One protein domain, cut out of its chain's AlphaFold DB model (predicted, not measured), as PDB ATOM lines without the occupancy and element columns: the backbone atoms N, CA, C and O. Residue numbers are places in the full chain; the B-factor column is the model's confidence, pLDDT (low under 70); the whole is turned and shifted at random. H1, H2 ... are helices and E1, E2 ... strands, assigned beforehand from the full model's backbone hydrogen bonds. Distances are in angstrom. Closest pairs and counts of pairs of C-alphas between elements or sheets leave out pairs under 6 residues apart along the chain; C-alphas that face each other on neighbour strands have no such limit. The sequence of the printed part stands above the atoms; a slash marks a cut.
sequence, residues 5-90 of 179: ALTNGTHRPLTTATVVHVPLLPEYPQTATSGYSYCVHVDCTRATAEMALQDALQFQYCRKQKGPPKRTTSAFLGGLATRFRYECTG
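AT A GLANCE: This is residues 5 to 90 of the 179 residues of an uncharacterized protein of Amniculicola lignicola CBS 123094 (UniProt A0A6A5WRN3). Two ribbons of two strands each cross with a gap between them: on one side a long ribbon, the hairpin of E4 and E5 continued by the pair E3 and E6, and on the other the parallel pair E1 and E2. H1, one short helix, is at one edge of the gap, in the stretch of chain that leads from E2 to E3; a long loop, residues 23 to 35, joins E1 to E2, another long stretch with no named element, residues 5 to 17, leads into E1, and E1 and E2 are apart from E3, E4, E5 and E6. The printed part has 86 residues, with one named helix and six named strands in the order E1, E2, H1, E3, E4, E5, E6, under half of the residues being in these elements; the class is mixed, helices and strands. The three sheets have two strands each: E1 and E2 parallel, E3 and E6 antiparallel, E4 and E5 antiparallel. The whole is compact, with a radius of gyration of the C-alphas of 13.2 A, and spans 35 by 32 by 26 A.

HOW THE PARTS SIT: Begin with E4, residues 70 to 74, and E5, residues 79 to 83, a hairpin with 140 degrees between their directions. N 72 and O 81 are 2.8 A apart, within hydrogen-bond range; C-alphas 73 and 80 face each other at 4.5 A. From there E5 runs on into E6, residues 86 to 90, across a break of 2 residues at 36 degrees. The neighbour of E6 is E3, residues 62 to 65, antiparallel at 149 degrees, with N 64 and O 87 at 2.8 A, within hydrogen-bond range. Then turn to E1, residues 18 to 22, and E2, residues 36 to 40, parallel at 26 degrees; N 39 and O 20 are 2.8 A apart, within hydrogen-bond range. H1, residues 49 to 56, is apart from E1, E4, E5 and E6, and every O i to N i+4 pair in it is within hydrogen-bond range.

IN THESE COORDINATES: Find C-alpha 18 at (205.796, 196.796, 69.085), where E1 begins its 12.7 A. E2 covers 13.3 A, H1 10.4 A from C-alpha 49 at (183.754, 203.804, 74.951), and E3 10.3 A. E4 covers 12.0 A, E5 12.3 A, and E6 11.9 A to C-alpha 90 at (191.386, 179.059, 74.656).

THE WHOLE: Look for the two C-alphas farthest apart at His 11 and Arg 46, 35.8 A. The printed part has no cut. The link from E1 to E2, residues 23 to 35, is long; that from E2 to H1 is short, and the others are tight. The mean pLDDT of the printed part is 84.9, and residues 9 to 11 are under 70.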
ATOM      1  N   ALA A   5     206.501 201.867  77.461       89.69
ATOM      2  CA  ALA A   5     205.588 201.789  78.597       89.69
ATOM      3  C   ALA A   5     204.179 202.276  78.217       89.69
ATOM      4  O   ALA A   5     203.983 203.414  77.797       89.69
ATOM      5  N   LEU A   6     203.178 201.418  78.413       89.00
ATOM      6  CA  LEU A   6     201.768 201.725  78.156       89.00
ATOM      7  C   LEU A   6     201.054 202.295  79.385       89.00
ATOM      8  O   LEU A   6     200.043 202.978  79.244       89.00
ATOM      9  N   THR A   7     201.564 202.019  80.589       86.94
ATOM     10  CA  THR A   7     200.992 202.476  81.868       86.94
ATOM     11  C   THR A   7     202.079 202.979  82.810       86.94
ATOM     12  O   THR A   7     203.117 202.328  82.915       86.94
ATOM     13  N   ASN A   8     201.793 204.021  83.593       76.06
ATOM     14  CA  ASN A   8     202.757 204.660  84.509       76.06
ATOM     15  C   ASN A   8     202.837 204.000  85.898       76.06
ATOM     16  O   ASN A   8     203.015 204.673  86.909       76.06
ATOM     17  N   GLY A   9     202.646 202.681  85.978       69.38
ATOM     18  CA  GLY A   9     202.668 201.967  87.256       69.38
ATOM     19  C   GLY A   9     204.068 201.922  87.870       69.38
ATOM     20  O   GLY A   9     205.015 201.522  87.198       69.38
ATOM     21  N   THR A  10     204.183 202.254  89.158       64.69
ATOM     22  CA  THR A  10     205.436 202.164  89.935       64.69
ATOM     23  C   THR A  10     205.918 200.722  90.119       64.69
ATOM     24  O   THR A  10     207.118 200.472  90.166       64.69
ATOM     25  N   HIS A  11     204.998 199.752  90.148       65.00
ATOM     26  CA  HIS A  11     205.309 198.323  90.160       65.00
ATOM     27  C   HIS A  11     204.780 197.646  88.889       65.00
ATOM     28  O   HIS A  11     203.569 197.555  88.686       65.00
ATOM     29  N   ARG A  12     205.703 197.133  88.061       75.75
ATOM     30  CA  ARG A  12     205.446 196.377  86.816       75.75
ATOM     31  C   ARG A  12     204.544 197.129  85.819       75.75
ATOM     32  O   ARG A  12     203.390 196.734  85.621       75.75
ATOM     33  N   PRO A  13     205.053 198.199  85.181       81.62
ATOM     34  CA  PRO A  13     204.324 198.864  84.110       81.62
ATOM     35  C   PRO A  13     204.054 197.878  82.969       81.62
ATOM     36  O   PRO A  13     204.903 197.052  82.624       81.62
ATOM     37  N   LEU A  14     202.862 197.961  82.376       87.56
ATOM     38  CA  LEU A  14     202.582 197.249  81.137       87.56
ATOM     39  C   LEU A  14     203.484 197.828  80.048       87.56
ATOM     40  O   LEU A  14     203.476 199.038  79.823       87.56
ATOM     41  N   THR A  15     204.262 196.970  79.401       91.00
ATOM     42  CA  THR A  15     205.231 197.349  78.373       91.00
ATOM     43  C   THR A  15     205.016 196.525  77.111       91.00
ATOM     44  O   THR A  15     204.450 195.433  77.162       91.00
ATOM     45  N   THR A  16     205.428 197.069  75.970       92.94
ATOM     46  CA  THR A  16     205.313 196.416  74.662       92.94
ATOM     47  C   THR A  16     206.547 196.713  73.821       92.94
ATOM     48  O   THR A  16     207.101 197.808  73.910       92.94
ATOM     49  N   ALA A  17     206.983 195.755  73.007       93.75
ATOM     50  CA  ALA A  17     208.077 195.967  72.058       93.75
ATOM     51  C   ALA A  17     207.593 196.629  70.764       93.75
ATOM     52  O   ALA A  17     208.306 197.440  70.180       93.75
ATOM     53  N   THR A  18     206.367 196.307  70.344       93.75
ATOM     54  CA  THR A  18     205.796 196.796  69.085       93.75
ATOM     55  C   THR A  18     204.480 197.510  69.341       93.75
ATOM     56  O   THR A  18     203.641 197.036  70.118       93.75
ATOM     57  N   VAL A  19     204.297 198.647  68.669       93.88
ATOM     58  CA  VAL A  19     203.028 199.369  68.587       93.88
ATOM     59  C   VAL A  19     202.720 199.613  67.116       93.88
ATOM     60  O   VAL A  19     203.554 200.155  66.396       93.88
ATOM     61  N   VAL A  20     201.525 199.234  66.680       94.31
ATOM     62  CA  VAL A  20     201.023 199.499  65.327       94.31
ATOM     63  C   VAL A  20     199.726 200.278  65.398       94.31
ATOM     64  O   VAL A  20     198.843 199.962  66.194       94.31
ATOM     65  N   HIS A  21     199.616 201.288  64.545       93.19
ATOM     66  CA  HIS A  21     198.391 202.054  64.377       93.19
ATOM     67  C   HIS A  21     197.566 201.400  63.279       93.19
ATOM     68  O   HIS A  21     198.066 201.182  62.176       93.19
ATOM     69  N   VAL A  22     196.319 201.061  63.591       89.38
ATOM     70  CA  VAL A  22     195.408 200.404  62.653       89.38
ATOM     71  C   VAL A  22     194.041 201.081  62.700       89.38
ATOM     72  O   VAL A  22     193.615 201.523  63.767       89.38
ATOM     73  N   PRO A  23     193.326 201.165  61.565       84.00
ATOM     74  CA  PRO A  23     191.979 201.728  61.546       84.00
ATOM     75  C   PRO A  23     190.958 200.804  62.224       84.00
ATOM     76  O   PRO A  23     189.956 201.276  62.747       84.00
ATOM     77  N   LEU A  24     191.216 199.492  62.222       83.56
ATOM     78  CA  LEU A  24     190.364 198.464  62.810       83.56
ATOM     79  C   LEU A  24     191.233 197.323  63.350       83.56
ATOM     80  O   LEU A  24     192.281 197.013  62.781       83.56
ATOM     81  N   LEU A  25     190.794 196.692  64.440       84.75
ATOM     82  CA  LEU A  25     191.464 195.504  64.964       84.75
ATOM     83  C   LEU A  25     191.279 194.318  64.009       84.75
ATOM     84  O   LEU A  25     190.149 194.034  63.609       84.75
ATOM     85  N   PRO A  26     192.357 193.595  63.665       83.19
ATOM     86  CA  PRO A  26     192.239 192.381  62.873       83.19
ATOM     87  C   PRO A  26     191.517 191.282  63.662       83.19
ATOM     88  O   PRO A  26     191.665 191.167  64.880       83.19
ATOM     89  N   GLU A  27     190.793 190.425  62.946       78.94
ATOM     90  CA  GLU A  27     190.095 189.267  63.518       78.94
ATOM     91  C   GLU A  27     191.063 188.284  64.203       78.94
ATOM     92  O   GLU A  27     190.772 187.756  65.280       78.94
ATOM     93  N   TYR A  28     192.246 188.113  63.605       80.44
ATOM     94  CA  TYR A  28     193.367 187.348  64.144       80.44
ATOM     95  C   TYR A  28     194.546 188.283  64.437       80.44
ATOM     96  O   TYR A  28     195.408 188.487  63.579       80.44
ATOM     97  N   PRO A  29     194.597 188.895  65.632       83.81
ATOM     98  CA  PRO A  29     195.679 189.801  65.979       83.81
ATOM     99  C   PRO A  29     197.016 189.072  66.074       83.81
ATOM    100  O   PRO A  29     197.146 188.050  66.745       83.81
ATOM    101  N   GLN A  30     198.035 189.664  65.456       88.38
ATOM    102  CA  GLN A  30     199.428 189.331  65.715       88.38
ATOM    103  C   GLN A  30     199.781 189.590  67.182       88.38
ATOM    104  O   GLN A  30     199.369 190.591  67.775       88.38
ATOM    105  N   THR A  31     200.580 188.690  67.744       87.75
ATOM    106  CA  THR A  31     201.106 188.750  69.107       87.75
ATOM    107  C   THR A  31     202.623 188.555  69.106       87.75
ATOM    108  O   THR A  31     203.203 188.059  68.141       87.75
ATOM    109  N   ALA A  32     203.285 188.974  70.185       87.44
ATOM    110  CA  ALA A  32     204.725 188.834  70.389       87.44
ATOM    111  C   ALA A  32     205.006 188.492  71.859       87.44
ATOM    112  O   ALA A  32     204.318 188.991  72.751       87.44
ATOM    113  N   THR A  33     206.035 187.683  72.128       87.56
ATOM    114  CA  THR A  33     206.445 187.315  73.497       87.56
ATOM    115  C   THR A  33     206.898 188.532  74.300       87.56
ATOM    116  O   THR A  33     206.665 188.608  75.502       87.56
ATOM    117  N   SER A  34     207.479 189.524  73.625       89.31
ATOM    118  CA  SER A  34     207.887 190.817  74.183       89.31
ATOM    119  C   SER A  34     206.768 191.871  74.211       89.31
ATOM    120  O   SER A  34     207.033 193.046  74.466       89.31
ATOM    121  N   GLY A  35     205.523 191.475  73.936       88.88
ATOM    122  CA  GLY A  35     204.365 192.363  73.874       88.88
ATOM    123  C   GLY A  35     204.157 192.988  72.493       88.88
ATOM    124  O   GLY A  35     205.103 193.427  71.834       88.88
ATOM    125  N   TYR A  36     202.891 193.021  72.074       92.38
ATOM    126  CA  TYR A  36     202.425 193.606  70.819       92.38
ATOM    127  C   TYR A  36     201.158 194.412  71.096       92.38
ATOM    128  O   TYR A  36     200.266 193.930  71.797       92.38
ATOM    129  N   SER A  37     201.080 195.639  70.584       92.44
ATOM    130  CA  SER A  37     199.973 196.551  70.872       92.44
ATOM    131  C   SER A  37     199.410 197.181  69.610       92.44
ATOM    132  O   SER A  37     200.155 197.630  68.742       92.44
ATOM    133  N   TYR A  38     198.084 197.260  69.555       91.38
ATOM    134  CA  TYR A  38     197.349 197.975  68.520       91.38
ATOM    135  C   TYR A  38     196.846 199.298  69.084       91.38
ATOM    136  O   TYR A  38     196.246 199.330  70.160       91.38
ATOM    137  N   CYS A  39     197.075 200.379  68.350       91.31
ATOM    138  CA  CYS A  39     196.459 201.669  68.597       91.31
ATOM    139  C   CYS A  39     195.379 201.890  67.539       91.31
ATOM    140  O   CYS A  39     195.674 201.932  66.345       91.31
ATOM    141  N   VAL A  40     194.131 201.984  67.988       87.94
ATOM    142  CA  VAL A  40     192.963 202.187  67.131       87.94
ATOM    143  C   VAL A  40     192.393 203.549  67.467       87.94
ATOM    144  O   VAL A  40     192.073 203.819  68.626       87.94
ATOM    145  N   HIS A  41     192.288 204.409  66.462       85.50
ATOM    146  CA  HIS A  41     191.667 205.710  66.641       85.50
ATOM    147  C   HIS A  41     190.144 205.553  66.656       85.50
ATOM    148  O   HIS A  41     189.559 205.050  65.699       85.50
ATOM    149  N   VAL A  42     189.507 206.015  67.729       82.38
ATOM    150  CA  VAL A  42     188.050 206.016  67.877       82.38
ATOM    151  C   VAL A  42     187.575 207.462  67.852       82.38
ATOM    152  O   VAL A  42     187.960 208.258  68.706       82.38
ATOM    153  N   ASP A  43     186.740 207.801  66.871       83.38
ATOM    154  CA  ASP A  43     186.096 209.110  66.802       83.38
ATOM    155  C   ASP A  43     185.026 209.219  67.897       83.38
ATOM    156  O   ASP A  43     183.977 208.570  67.836       83.38
ATOM    157  N   CYS A  44     185.294 210.053  68.903       76.88
ATOM    158  CA  CYS A  44     184.427 210.241  70.064       76.88
ATOM    159  C   CYS A  44     183.079 210.898  69.733       76.88
ATOM    160  O   CYS A  44     182.173 210.863  70.565       76.88
ATOM    161  N   THR A  45     182.916 211.467  68.535       84.25
ATOM    162  CA  THR A  45     181.625 211.994  68.072       84.25
ATOM    163  C   THR A  45     180.716 210.902  67.505       84.25
ATOM    164  O   THR A  45     179.504 211.096  67.417       84.25
ATOM    165  N   ARG A  46     181.281 209.743  67.136       79.88
ATOM    166  CA  ARG A  46     180.573 208.658  66.434       79.88
ATOM    167  C   ARG A  46     180.538 207.343  67.206       79.88
ATOM    168  O   ARG A  46     179.700 206.500  66.898       79.88
ATOM    169  N   ALA A  47     181.423 207.153  68.181       79.88
ATOM    170  CA  ALA A  47     181.523 205.921  68.949       79.88
ATOM    171  C   ALA A  47     181.747 206.202  70.438       79.88
ATOM    172  O   ALA A  47     182.617 206.986  70.824       79.88
ATOM    173  N   THR A  48     180.969 205.526  71.285       83.31
ATOM    174  CA  THR A  48     181.171 205.557  72.738       83.31
ATOM    175  C   THR A  48     182.284 204.593  73.155       83.31
ATOM    176  O   THR A  48     182.692 203.707  72.396       83.31
ATOM    177  N   ALA A  49     182.768 204.727  74.393       77.31
ATOM    178  CA  ALA A  49     183.754 203.804  74.951       77.31
ATOM    179  C   ALA A  49     183.237 202.353  74.984       77.31
ATOM    180  O   ALA A  49     184.005 201.413  74.787       77.31
ATOM    181  N   GLU A  50     181.934 202.166  75.197       82.25
ATOM    182  CA  GLU A  50     181.271 200.863  75.191       82.25
ATOM    183  C   GLU A  50     181.241 200.251  73.790       82.25
ATOM    184  O   GLU A  50     181.468 199.051  73.662       82.25
ATOM    185  N   MET A  51     181.006 201.055  72.748       83.31
ATOM    186  CA  MET A  51     181.041 200.587  71.356       83.31
ATOM    187  C   MET A  51     182.451 200.142  70.967       83.31
ATOM    188  O   MET A  51     182.635 199.020  70.507       83.31
ATOM    189  N   ALA A  52     183.461 200.966  71.263       81.00
ATOM    190  CA  ALA A  52     184.858 200.609  71.025       81.00
ATOM    191  C   ALA A  52     185.271 199.342  71.790       81.00
ATOM    192  O   ALA A  52     186.020 198.507  71.279       81.00
ATOM    193  N   LEU A  53     184.763 199.175  73.018       81.62
ATOM    194  CA  LEU A  53     184.961 197.950  73.779       81.62
ATOM    195  C   LEU A  53     184.270 196.765  73.102       81.62
ATOM    196  O   LEU A  53     184.902 195.726  72.980       81.62
ATOM    197  N   GLN A  54     183.021 196.892  72.649       83.38
ATOM    198  CA  GLN A  54     182.310 195.810  71.960       83.38
ATOM    199  C   GLN A  54     183.012 195.368  70.675       83.38
ATOM    200  O   GLN A  54     183.119 194.165  70.438       83.38
ATOM    201  N   ASP A  55     183.560 196.308  69.909       80.56
ATOM    202  CA  ASP A  55     184.346 196.015  68.708       80.56
ATOM    203  C   ASP A  55     185.644 195.287  69.065       80.56
ATOM    204  O   ASP A  55     185.952 194.226  68.516       80.56
ATOM    205  N   ALA A  56     186.365 195.774  70.082       79.19
ATOM    206  CA  ALA A  56     187.506 195.055  70.647       79.19
ATOM    207  C   ALA A  56     187.099 193.695  71.238       79.19
ATOM    208  O   ALA A  56     187.934 192.799  71.395       79.19
ATOM    209  N   LEU A  57     185.816 193.501  71.559       80.56
ATOM    210  CA  LEU A  57     185.288 192.239  72.036       80.56
ATOM    211  C   LEU A  57     184.975 191.223  70.926       80.56
ATOM    212  O   LEU A  57     184.781 190.051  71.240       80.56
ATOM    213  N   GLN A  58     185.049 191.593  69.646       78.50
ATOM    214  CA  GLN A  58     184.719 190.688  68.535       78.50
ATOM    215  C   GLN A  58     185.836 189.710  68.128       78.50
ATOM    216  O   GLN A  58     185.584 188.827  67.314       78.50
ATOM    217  N   PHE A  59     187.057 189.804  68.679       76.12
ATOM    218  CA  PHE A  59     188.116 188.853  68.303       76.12
ATOM    219  C   PHE A  59     187.727 187.391  68.597       76.12
ATOM    220  O   PHE A  59     187.101 187.091  69.613       76.12
ATOM    221  N   GLN A  60     188.122 186.453  67.733       71.25
ATOM    222  CA  GLN A  60     187.606 185.076  67.797       71.25
ATOM    223  C   GLN A  60     188.001 184.291  69.064       71.25
ATOM    224  O   GLN A  60     187.394 183.266  69.379       71.25
ATOM    225  N   TYR A  61     189.001 184.746  69.821       76.62
ATOM    226  CA  TYR A  61     189.446 184.052  71.029       76.62
ATOM    227  C   TYR A  61     188.489 184.210  72.207       76.62
ATOM    228  O   TYR A  61     188.002 185.304  72.529       76.62
ATOM    229  N   CYS A  62     188.294 183.098  72.921       77.69
ATOM    230  CA  CYS A  62     187.581 183.119  74.185       77.69
ATOM    231  C   CYS A  62     188.436 183.768  75.259       77.69
ATOM    232  O   CYS A  62     189.663 183.646  75.300       77.69
ATOM    233  N   ARG A  63     187.760 184.486  76.147       85.94
ATOM    234  CA  ARG A  63     188.424 185.283  77.162       85.94
ATOM    235  C   ARG A  63     187.602 185.346  78.430       85.94
ATOM    236  O   ARG A  63     186.374 185.323  78.399       85.94
ATOM    237  N   LYS A  64     188.299 185.528  79.540       86.75
ATOM    238  CA  LYS A  64     187.721 185.813  80.847       86.75
ATOM    239  C   LYS A  64     188.256 187.139  81.350       86.75
ATOM    240  O   LYS A  64     189.463 187.375  81.339       86.75
ATOM    241  N   GLN A  65     187.368 188.005  81.824       88.94
ATOM    242  CA  GLN A  65     187.786 189.256  82.442       88.94
ATOM    243  C   GLN A  65     188.470 188.980  83.793       88.94
ATOM    244  O   GLN A  65     187.899 188.358  84.690       88.94
ATOM    245  N   LYS A  66     189.711 189.449  83.947       90.31
ATOM    246  CA  LYS A  66     190.511 189.371  85.179       90.31
ATOM    247  C   LYS A  66     190.252 190.608  86.036       90.31
ATOM    248  O   LYS A  66     191.092 191.504  86.133       90.31
ATOM    249  N   GLY A  67     189.092 190.614  86.683       88.50
ATOM    250  CA  GLY A  67     188.690 191.652  87.628       88.50
ATOM    251  C   GLY A  67     188.082 192.899  86.972       88.50
ATOM    252  O   GLY A  67     188.014 193.002  85.746       88.50
ATOM    253  N   PRO A  68     187.604 193.847  87.791       89.06
ATOM    254  CA  PRO A  68     186.898 195.019  87.295       89.06
ATOM    255  C   PRO A  68     187.836 195.967  86.525       89.06
ATOM    256  O   PRO A  68     189.049 195.976  86.783       89.06
ATOM    257  N   PRO A  69     187.294 196.781  85.599       88.88
ATOM    258  CA  PRO A  69     188.057 197.819  84.911       88.88
ATOM    259  C   PRO A  69     188.670 198.797  85.919       88.88
ATOM    260  O   PRO A  69     188.076 199.086  86.958       88.88
ATOM    261  N   LYS A  70     189.866 199.315  85.626       88.69
ATOM    262  CA  LYS A  70     190.565 200.267  86.505       88.69
ATOM    263  C   LYS A  70     190.982 201.511  85.738       88.69
ATOM    264  O   LYS A  70     191.546 201.393  84.651       88.69
ATOM    265  N   ARG A  71     190.783 202.693  86.326       89.75
ATOM    266  CA  ARG A  71     191.384 203.933  85.816       89.75
ATOM    267  C   ARG A  71     192.897 203.899  86.031       89.75
ATOM    268  O   ARG A  71     193.376 203.426  87.061       89.75
ATOM    269  N   THR A  72     193.648 204.363  85.046       88.88
ATOM    270  CA  THR A  72     195.109 204.421  85.062       88.88
ATOM    271  C   THR A  72     195.595 205.615  84.245       88.88
ATOM    272  O   THR A  72     194.811 206.233  83.531       88.88
ATOM    273  N   THR A  73     196.882 205.928  84.338       90.12
ATOM    274  CA  THR A  73     197.534 206.915  83.476       90.12
ATOM    275  C   THR A  73     198.379 206.171  82.454       90.12
ATOM    276  O   THR A  73     199.206 205.326  82.818       90.12
ATOM    277  N   SER A  74     198.161 206.465  81.179       88.62
ATOM    278  CA  SER A  74     198.942 205.924  80.076       88.62
ATOM    279  C   SER A  74     200.054 206.896  79.699       88.62
ATOM    280  O   SER A  74     199.763 208.008  79.270       88.62
ATOM    281  N   ALA A  75     201.319 206.477  79.833       87.06
ATOM    282  CA  ALA A  75     202.460 207.219  79.282       87.06
ATOM    283  C   ALA A  75     202.314 207.393  77.774       87.06
ATOM    284  O   ALA A  75     202.506 208.487  77.262       87.06
ATOM    285  N   PHE A  76     201.950 206.309  77.087       88.88
ATOM    286  CA  PHE A  76     201.846 206.286  75.635       88.88
ATOM    287  C   PHE A  76     200.781 207.252  75.101       88.88
ATOM    288  O   PHE A  76     201.049 207.984  74.157       88.88
ATOM    289  N   LEU A  77     199.596 207.297  75.723       86.38
ATOM    290  CA  LEU A  77     198.522 208.222  75.325       86.38
ATOM    291  C   LEU A  77     198.637 209.611  75.979       86.38
ATOM    292  O   LEU A  77     197.817 210.480  75.703       86.38
ATOM    293  N   GLY A  78     199.603 209.820  76.878       88.00
ATOM    294  CA  GLY A  78     199.811 211.096  77.568       88.00
ATOM    295  C   GLY A  78     198.691 211.508  78.535       88.00
ATOM    296  O   GLY A  78     198.545 212.694  78.816       88.00
ATOM    297  N   GLY A  79     197.882 210.572  79.050       88.06
ATOM    298  CA  GLY A  79     196.686 210.933  79.819       88.06
ATOM    299  C   GLY A  79     196.003 209.798  80.580       88.06
ATOM    300  O   GLY A  79     196.533 208.695  80.726       88.06
ATOM    301  N   LEU A  80     194.811 210.088  81.111       89.19
ATOM    302  CA  LEU A  80     193.987 209.115  81.832       89.19
ATOM    303  C   LEU A  80     193.340 208.124  80.859       89.19
ATOM    304  O   LEU A  80     192.797 208.510  79.831       89.19
ATOM    305  N   ALA A  81     193.345 206.849  81.229       87.88
ATOM    306  CA  ALA A  81     192.770 205.760  80.455       87.88
ATOM    307  C   ALA A  81     192.053 204.754  81.364       87.88
ATOM    308  O   ALA A  81     192.374 204.607  82.548       87.88
ATOM    309  N   THR A  82     191.100 204.017  80.797       88.25
ATOM    310  CA  THR A  82     190.457 202.883  81.469       88.25
ATOM    311  C   THR A  82     191.094 201.592  80.985       88.25
ATOM    312  O   THR A  82     191.089 201.285  79.797       88.25
ATOM    313  N   ARG A  83     191.651 200.815  81.916       87.69
ATOM    314  CA  ARG A  83     192.299 199.538  81.627       87.69
ATOM    315  C   ARG A  83     191.364 198.379  81.930       87.69
ATOM    316  O   ARG A  83     190.953 198.187  83.077       87.69
ATOM    317  N   PHE A  84     191.160 197.547  80.919       87.88
ATOM    318  CA  PHE A  84     190.537 196.235  81.030       87.88
ATOM    319  C   PHE A  84     191.621 195.160  80.964       87.88
ATOM    320  O   PHE A  84     192.612 195.306  80.248       87.88
ATOM    321  N   ARG A  85     191.464 194.084  81.736       88.25
ATOM    322  CA  ARG A  85     192.394 192.952  81.730       88.25
ATOM    323  C   ARG A  85     191.615 191.688  81.424       88.25
ATOM    324  O   ARG A  85     190.684 191.350  82.151       88.25
ATOM    325  N   TYR A  86     192.041 190.977  80.392       87.56
ATOM    326  CA  TYR A  86     191.462 189.704  79.990       87.56
ATOM    327  C   TYR A  86     192.532 188.613  80.018       87.56
ATOM    328  O   TYR A  86     193.719 188.888  79.862       87.56
ATOM    329  N   GLU A  87     192.105 187.383  80.267       86.94
ATOM    330  CA  GLU A  87     192.901 186.165  80.125       86.94
ATOM    331  C   GLU A  87     192.279 185.329  79.011       86.94
ATOM    332  O   GLU A  87     191.063 185.132  79.011       86.94
ATOM    333  N   CYS A  88     193.093 184.872  78.058       82.50
ATOM    334  CA  CYS A  88     192.642 183.933  77.035       82.50
ATOM    335  C   CYS A  88     192.278 182.608  77.711       82.50
ATOM    336  O   CYS A  88     193.084 182.052  78.454       82.50
ATOM    337  N   THR A  89     191.070 182.109  77.460       82.31
ATOM    338  CA  THR A  89     190.603 180.814  77.983       82.31
ATOM    339  C   THR A  89     190.602 179.729  76.907       82.31
ATOM    340  O   THR A  89     189.932 178.715  77.065       82.31
ATOM    341  N   GLY A  90     191.314 179.960  75.801       76.38
ATOM    342  CA  GLY A  90     191.386 179.059  74.656       76.38
ATOM    343  C   GLY A  90     190.354 179.374  73.573       76.38
ATOM    344  O   GLY A  90     189.924 180.517  73.400       76.38
TER     345      GLY A  90